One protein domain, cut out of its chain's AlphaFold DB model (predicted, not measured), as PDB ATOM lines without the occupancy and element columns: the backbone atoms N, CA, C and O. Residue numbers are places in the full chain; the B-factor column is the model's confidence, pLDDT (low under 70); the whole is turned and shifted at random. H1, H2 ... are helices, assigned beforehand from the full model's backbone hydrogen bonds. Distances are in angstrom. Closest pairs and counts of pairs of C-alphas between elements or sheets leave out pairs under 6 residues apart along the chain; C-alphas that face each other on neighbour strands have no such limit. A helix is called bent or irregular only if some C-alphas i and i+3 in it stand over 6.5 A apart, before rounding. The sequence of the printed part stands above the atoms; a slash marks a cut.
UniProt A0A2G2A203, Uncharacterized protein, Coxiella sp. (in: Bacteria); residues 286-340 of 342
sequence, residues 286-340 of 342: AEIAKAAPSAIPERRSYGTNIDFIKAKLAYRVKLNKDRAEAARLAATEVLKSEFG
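This is residues 286 to 340 of the 342 residues of an uncharacterized protein of Coxiella sp. (in: Bacteria) (UniProt A0A2G2A203). One long straight helix, H2, makes the longest axis, and a short helix, H1, packs on it near mid-length. The long link between them, residues 291 to 304, loops beside the first part of H2, while residues 323 to 340, of which 323 to 338 belong to H2, stick out as a bare arm. The printed part has 55 residues with two named helices, H1 then H2, and no named strand; the class is all helix. It is extended, with a radius of gyration of the C-alphas of 16.1 A and spans of 54 by 19 by 12 A.

H2 is the longest helix, residues 305 to 338, and measures 49.6 A from C-alpha 305 at (15.094, 73.519, 61.198) to C-alpha 338 at (-8.816, 55.139, 100.562). H1, residues 286 to 290, begins with C-alpha 286 at (7.569, 54.989, 73.478) and measures 6.3 A.

H2 touches H1 with residues 314 to 318 alone. The closest C-alphas of the two helices are those of Ala 289 and Lys 318, 4.8 A apart, and 7 pairs of C-alphas are within 8 A. Their centres are 11.7 A apart. In both H1 and H2 every O i to N i+4 pair is within hydrogen-bond range. Neither helix is bent.

The two C-alphas farthest apart are those of Gly 303 and Gly 340, at 54.0 A. Without residues 323 to 340, which stand free, the body has 37 residues and spans 27 by 15 by 11 A. The printed part has no cut, and H1 and H2 are joined by a long link of 14 residues. The mean pLDDT of the printed part is 75.0; it is under 70 at residue 286, residues 288 to 289, residue 331 and residues 334 to 340.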
ATOM      1  N   ALA A 286       6.485  55.368  72.577       64.94
ATOM      2  CA  ALA A 286       7.569  54.989  73.478       64.94
ATOM      3  C   ALA A 286       8.958  55.101  72.822       64.94
ATOM      4  O   ALA A 286       9.901  55.548  73.479       64.94
ATOM      5  N   GLU A 287       9.100  54.746  71.544       71.00
ATOM      6  CA  GLU A 287      10.353  54.914  70.794       71.00
ATOM      7  C   GLU A 287      10.726  56.389  70.608       71.00
ATOM      8  O   GLU A 287      11.870  56.781  70.859       71.00
ATOM      9  N   ILE A 288       9.751  57.240  70.275       68.12
ATOM     10  CA  ILE A 288       9.961  58.689  70.129       68.12
ATOM     11  C   ILE A 288      10.354  59.329  71.470       68.12
ATOM     12  O   ILE A 288      11.220  60.205  71.507       68.12
ATOM     13  N   ALA A 289       9.769  58.875  72.584       67.06
ATOM     14  CA  ALA A 289      10.135  59.347  73.919       67.06
ATOM     15  C   ALA A 289      11.558  58.922  74.337       67.06
ATOM     16  O   ALA A 289      12.241  59.683  75.028       67.06
ATOM     17  N   LYS A 290      12.037  57.744  73.902       73.19
ATOM     18  CA  LYS A 290      13.420  57.281  74.148       73.19
ATOM     19  C   LYS A 290      14.458  58.100  73.382       73.19
ATOM     20  O   LYS A 290      15.551  58.318  73.894       73.19
ATOM     21  N   ALA A 291      14.114  58.579  72.188       74.94
ATOM     22  CA  ALA A 291      14.986  59.414  71.362       74.94
ATOM     23  C   ALA A 291      15.051  60.892  71.817       74.94
ATOM     24  O   ALA A 291      15.715  61.707  71.173       74.94
ATOM     25  N   ALA A 292      14.353  61.269  72.896       76.88
ATOM     26  CA  ALA A 292      14.269  62.653  73.348       76.88
ATOM     27  C   ALA A 292      15.539  63.119  74.101       76.88
ATOM     28  O   ALA A 292      16.030  62.402  74.977       76.88
ATOM     29  N   PRO A 293      16.039  64.344  73.835       77.06
ATOM     30  CA  PRO A 293      17.159  64.926  74.579       77.06
ATOM     31  C   PRO A 293      16.810  65.170  76.058       77.06
ATOM     32  O   PRO A 293      15.645  65.345  76.419       77.06
ATOM     33  N   SER A 294      17.825  65.183  76.931       72.19
ATOM     34  CA  SER A 294      17.664  65.342  78.387       72.19
ATOM     35  C   SER A 294      17.356  66.776  78.832       72.19
ATOM     36  O   SER A 294      16.725  66.961  79.869       72.19
ATOM     37  N   ALA A 295      17.758  67.778  78.050       77.19
ATOM     38  CA  ALA A 295      17.488  69.192  78.300       77.19
ATOM     39  C   ALA A 295      16.539  69.774  77.242       77.19
ATOM     40  O   ALA A 295      16.395  69.221  76.148       77.19
ATOM     41  N   ILE A 296      15.909  70.911  77.562       81.69
ATOM     42  CA  ILE A 296      15.029  71.632  76.635       81.69
ATOM     43  C   ILE A 296      15.834  71.976  75.369       81.69
ATOM     44  O   ILE A 296      16.838  72.682  75.471       81.69
ATOM     45  N   PRO A 297      15.429  71.499  74.178       82.88
ATOM     46  CA  PRO A 297      16.195  71.728  72.963       82.88
ATOM     47  C   PRO A 297      16.156  73.212  72.588       82.88
ATOM     48  O   PRO A 297      15.088  73.779  72.340       82.88
ATOM     49  N   GLU A 298      17.330  73.837  72.528       83.94
ATOM     50  CA  GLU A 298      17.503  75.210  72.061       83.94
ATOM     51  C   GLU A 298      17.781  75.254  70.564       83.94
ATOM     52  O   GLU A 298      18.439  74.385  69.995       83.94
ATOM     53  N   ARG A 299      17.313  76.314  69.901       73.19
ATOM     54  CA  ARG A 299      17.423  76.441  68.446       73.19
ATOM     55  C   ARG A 299      18.869  76.485  67.940       73.19
ATOM     56  O   ARG A 299      19.131  76.057  66.823       73.19
ATOM     57  N   ARG A 300      19.781  77.015  68.754       80.50
ATOM     58  CA  ARG A 300      21.192  77.227  68.399       80.50
ATOM     59  C   ARG A 300      21.997  75.926  68.344       80.50
ATOM     60  O   ARG A 300      23.048  75.905  67.720       80.50
ATOM     61  N   SER A 301      21.486  74.853  68.943       77.94
ATOM     62  CA  SER A 301      22.189  73.574  69.079       77.94
ATOM     63  C   SER A 301      21.965  72.610  67.907       77.94
ATOM     64  O   SER A 301      22.489  71.500  67.932       77.94
ATOM     65  N   TYR A 302      21.190  73.005  66.888       82.25
ATOM     66  CA  TYR A 302      20.819  72.146  65.758       82.25
ATOM     67  C   TYR A 302      21.098  72.831  64.419       82.25
ATOM     68  O   TYR A 302      20.735  73.989  64.216       82.25
ATOM     69  N   GLY A 303      21.706  72.089  63.489       78.25
ATOM     70  CA  GLY A 303      22.089  72.602  62.171       78.25
ATOM     71  C   GLY A 303      20.912  72.846  61.222       78.25
ATOM     72  O   GLY A 303      20.986  73.740  60.383       78.25
ATOM     73  N   THR A 304      19.806  72.101  61.356       80.75
ATOM     74  CA  THR A 304      18.624  72.258  60.490       80.75
ATOM     75  C   THR A 304      17.344  72.546  61.270       80.75
ATOM     76  O   THR A 304      17.185  72.198  62.444       80.75
ATOM     77  N   ASN A 305      16.380  73.180  60.590       70.19
ATOM     78  CA  ASN A 305      15.094  73.519  61.198       70.19
ATOM     79  C   ASN A 305      14.296  72.279  61.605       70.19
ATOM     80  O   ASN A 305      13.638  72.258  62.644       70.19
ATOM     81  N   ILE A 306      14.397  71.248  60.777       75.00
ATOM     82  CA  ILE A 306      13.652  70.008  60.907       75.00
ATOM     83  C   ILE A 306      14.170  69.212  62.108       75.00
ATOM     84  O   ILE A 306      13.358  68.712  62.884       75.00
ATOM     85  N   ASP A 307      15.487  69.172  62.333       74.12
ATOM     86  CA  ASP A 307      16.076  68.450  63.470       74.12
ATOM     87  C   ASP A 307      15.699  69.087  64.811       74.12
ATOM     88  O   ASP A 307      15.342  68.388  65.759       74.12
ATOM     89  N   PHE A 308      15.659  70.420  64.867       81.31
ATOM     90  CA  PHE A 308      15.149  71.141  66.033       81.31
ATOM     91  C   PHE A 308      13.669  70.840  66.303       81.31
ATOM     92  O   PHE A 308      13.278  70.628  67.451       81.31
ATOM     93  N   ILE A 309      12.829  70.828  65.262       78.25
ATOM     94  CA  ILE A 309      11.394  70.548  65.412       78.25
ATOM     95  C   ILE A 309      11.182  69.106  65.887       78.25
ATOM     96  O   ILE A 309      10.403  68.892  66.816       78.25
ATOM     97  N   LYS A 310      11.916  68.138  65.324       77.62
ATOM     98  CA  LYS A 310      11.890  66.733  65.759       77.62
ATOM     99  C   LYS A 310      12.306  66.586  67.223       77.62
ATOM    100  O   LYS A 310      11.569  65.982  68.000       77.62
ATOM    101  N   ALA A 311      13.416  67.205  67.626       76.94
ATOM    102  CA  ALA A 311      13.895  67.175  69.009       76.94
ATOM    103  C   ALA A 311      12.905  67.831  69.988       76.94
ATOM    104  O   ALA A 311      12.635  67.295  71.064       76.94
ATOM    105  N   LYS A 312      12.300  68.964  69.602       82.56
ATOM    106  CA  LYS A 312      11.283  69.665  70.404       82.56
ATOM    107  C   LYS A 312      10.001  68.850  70.561       82.56
ATOM    108  O   LYS A 312       9.378  68.892  71.623       82.56
ATOM    109  N   LEU A 313       9.606  68.122  69.520       78.69
ATOM    110  CA  LEU A 313       8.427  67.263  69.542       78.69
ATOM    111  C   LEU A 313       8.669  66.030  70.420       78.69
ATOM    112  O   LEU A 313       7.855  65.761  71.299       78.69
ATOM    113  N   ALA A 314       9.826  65.374  70.288       80.62
ATOM    114  CA  ALA A 314      10.230  64.263  71.152       80.62
ATOM    115  C   ALA A 314      10.299  64.670  72.638       80.62
ATOM    116  O   ALA A 314       9.751  63.980  73.497       80.62
ATOM    117  N   TYR A 315      10.878  65.840  72.946       82.81
ATOM    118  CA  TYR A 315      10.937  66.374  74.314       82.81
ATOM    119  C   TYR A 315       9.542  66.639  74.909       82.81
ATOM    120  O   TYR A 315       9.276  66.299  76.061       82.81
ATOM    121  N   ARG A 316       8.614  67.206  74.123       81.38
ATOM    122  CA  ARG A 316       7.225  67.441  74.567       81.38
ATOM    123  C   ARG A 316       6.457  66.146  74.809       81.38
ATOM    124  O   ARG A 316       5.698  66.071  75.771       81.38
ATOM    125  N   VAL A 317       6.652  65.147  73.951       80.81
ATOM    126  CA  VAL A 317       6.027  63.826  74.105       80.81
ATOM    127  C   VAL A 317       6.514  63.154  75.389       80.81
ATOM    128  O   VAL A 317       5.687  62.678  76.163       80.81
ATOM    129  N   LYS A 318       7.823  63.204  75.672       82.00
ATOM    130  CA  LYS A 318       8.394  62.702  76.930       82.00
ATOM    131  C   LYS A 318       7.815  63.417  78.157       82.00
ATOM    132  O   LYS A 318       7.310  62.756  79.052       82.00
ATOM    133  N   LEU A 319       7.770  64.752  78.153       83.94
ATOM    134  CA  LEU A 319       7.214  65.531  79.268       83.94
ATOM    135  C   LEU A 319       5.741  65.193  79.559       83.94
ATOM    136  O   LEU A 319       5.330  65.115  80.716       83.94
ATOM    137  N   ASN A 320       4.934  65.011  78.512       79.81
ATOM    138  CA  ASN A 320       3.531  64.638  78.667       79.81
ATOM    139  C   ASN A 320       3.375  63.209  79.196       79.81
ATOM    140  O   ASN A 320       2.471  62.961  79.992       79.81
ATOM    141  N   LYS A 321       4.264  62.291  78.794       79.50
ATOM    142  CA  LYS A 321       4.297  60.924  79.314       79.50
ATOM    143  C   LYS A 321       4.667  60.902  80.798       79.50
ATOM    144  O   LYS A 321       3.916  60.334  81.583       79.50
ATOM    145  N   ASP A 322       5.729  61.604  81.188       80.38
ATOM    146  CA  ASP A 322       6.174  61.685  82.585       80.38
ATOM    147  C   ASP A 322       5.083  62.311  83.479       80.38
ATOM    148  O   ASP A 322       4.820  61.843  84.586       80.38
ATOM    149  N   ARG A 323       4.364  63.330  82.975       80.19
ATOM    150  CA  ARG A 323       3.193  63.909  83.662       80.19
ATOM    151  C   ARG A 323       2.035  62.923  83.806       80.19
ATOM    152  O   ARG A 323       1.392  62.904  84.853       80.19
ATOM    153  N   ALA A 324       1.745  62.139  82.770       77.00
ATOM    154  CA  ALA A 324       0.680  61.142  82.808       77.00
ATOM    155  C   ALA A 324       1.017  59.982  83.761       77.00
ATOM    156  O   ALA A 324       0.135  59.501  84.471       77.00
ATOM    157  N   GLU A 325       2.283  59.561  83.821       78.62
ATOM    158  CA  GLU A 325       2.762  58.551  84.772       78.62
ATOM    159  C   GLU A 325       2.725  59.069  86.216       78.62
ATOM    160  O   GLU A 325       2.212  58.373  87.091       78.62
ATOM    161  N   ALA A 326       3.144  60.315  86.463       76.50
ATOM    162  CA  ALA A 326       3.027  60.942  87.781       76.50
ATOM    163  C   ALA A 326       1.562  61.081  88.237       76.50
ATOM    164  O   ALA A 326       1.244  60.804  89.391       76.50
ATOM    165  N   ALA A 327       0.649  61.451  87.329       74.62
ATOM    166  CA  ALA A 327      -0.782  61.524  87.626       74.62
ATOM    167  C   ALA A 327      -1.392  60.141  87.915       74.62
ATOM    168  O   ALA A 327      -2.245  60.017  88.791       74.62
ATOM    169  N   ARG A 328      -0.938  59.091  87.214       74.38
ATOM    170  CA  ARG A 328      -1.338  57.704  87.492       74.38
ATOM    171  C   ARG A 328      -0.836  57.225  88.850       74.38
ATOM    172  O   ARG A 328      -1.625  56.641  89.583       74.38
ATOM    173  N   LEU A 329       0.424  57.498  89.191       75.44
ATOM    174  CA  LEU A 329       1.004  57.143  90.488       75.44
ATOM    175  C   LEU A 329       0.276  57.851  91.637       75.44
ATOM    176  O   LEU A 329      -0.137  57.188  92.586       75.44
ATOM    177  N   ALA A 330       0.003  59.149  91.490       72.94
ATOM    178  CA  ALA A 330      -0.795  59.906  92.451       72.94
ATOM    179  C   ALA A 330      -2.222  59.342  92.593       72.94
ATOM    180  O   ALA A 330      -2.717  59.192  93.704       72.94
ATOM    181  N   ALA A 331      -2.875  58.961  91.489       69.19
ATOM    182  CA  ALA A 331      -4.195  58.331  91.537       69.19
ATOM    183  C   ALA A 331      -4.167  56.953  92.224       69.19
ATOM    184  O   ALA A 331      -5.088  56.620  92.966       69.19
ATOM    185  N   THR A 332      -3.108  56.159  92.026       70.44
ATOM    186  CA  THR A 332      -2.945  54.876  92.726       70.44
ATOM    187  C   THR A 332      -2.591  55.033  94.202       70.44
ATOM    188  O   THR A 332      -3.019  54.206  95.000       70.44
ATOM    189  N   GLU A 333      -1.858  56.076  94.593       72.31
ATOM    190  CA  GLU A 333      -1.593  56.387  96.005       72.31
ATOM    191  C   GLU A 333      -2.856  56.874  96.720       72.31
ATOM    192  O   GLU A 333      -3.124  56.433  97.836       72.31
ATOM    193  N   VAL A 334      -3.683  57.691  96.058       68.06
ATOM    194  CA  VAL A 334      -5.004  58.090  96.574       68.06
ATOM    195  C   VAL A 334      -5.897  56.861  96.761       68.06
ATOM    196  O   VAL A 334      -6.425  56.657  97.853       68.06
ATOM    197  N   LEU A 335      -5.977  55.973  95.765       61.28
ATOM    198  CA  LEU A 335      -6.755  54.733  95.867       61.28
ATOM    199  C   LEU A 335      -6.234  53.779  96.956       61.28
ATOM    200  O   LEU A 335      -7.036  53.177  97.662       61.28
ATOM    201  N   LYS A 336      -4.913  53.668  97.143       65.50
ATOM    202  CA  LYS A 336      -4.324  52.889  98.248       65.50
ATOM    203  C   LYS A 336      -4.579  53.510  99.622       65.50
ATOM    204  O   LYS A 336      -4.706  52.778 100.597       65.50
ATOM    205  N   SER A 337      -4.664  54.838  99.709       65.12
ATOM    206  CA  SER A 337      -4.995  55.532 100.960       65.12
ATOM    207  C   SER A 337      -6.476  55.410 101.339       65.12
ATOM    208  O   SER A 337      -6.796  55.377 102.525       65.12
ATOM    209  N   GLU A 338      -7.370  55.299 100.350       59.16
ATOM    210  CA  GLU A 338      -8.816  55.139 100.562       59.16
ATOM    211  C   GLU A 338      -9.244  53.676 100.777       59.16
ATOM    212  O   GLU A 338     -10.227  53.424 101.473       59.16
ATOM    213  N   PHE A 339      -8.502  52.703 100.235       62.12
ATOM    214  CA  PHE A 339      -8.852  51.276 100.266       62.12
ATOM    215  C   PHE A 339      -7.666  50.402 100.697       62.12
ATOM    216  O   PHE A 339      -7.240  49.548  99.927       62.12
ATOM    217  N   GLY A 340      -7.117  50.647 101.896       53.72
ATOM    218  CA  GLY A 340      -5.885  50.028 102.419       53.72
ATOM    219  C   GLY A 340      -5.640  48.557 102.037       53.72
ATOM    220  O   GLY A 340      -6.585  47.778 101.946       53.72
TER     221      GLY A 340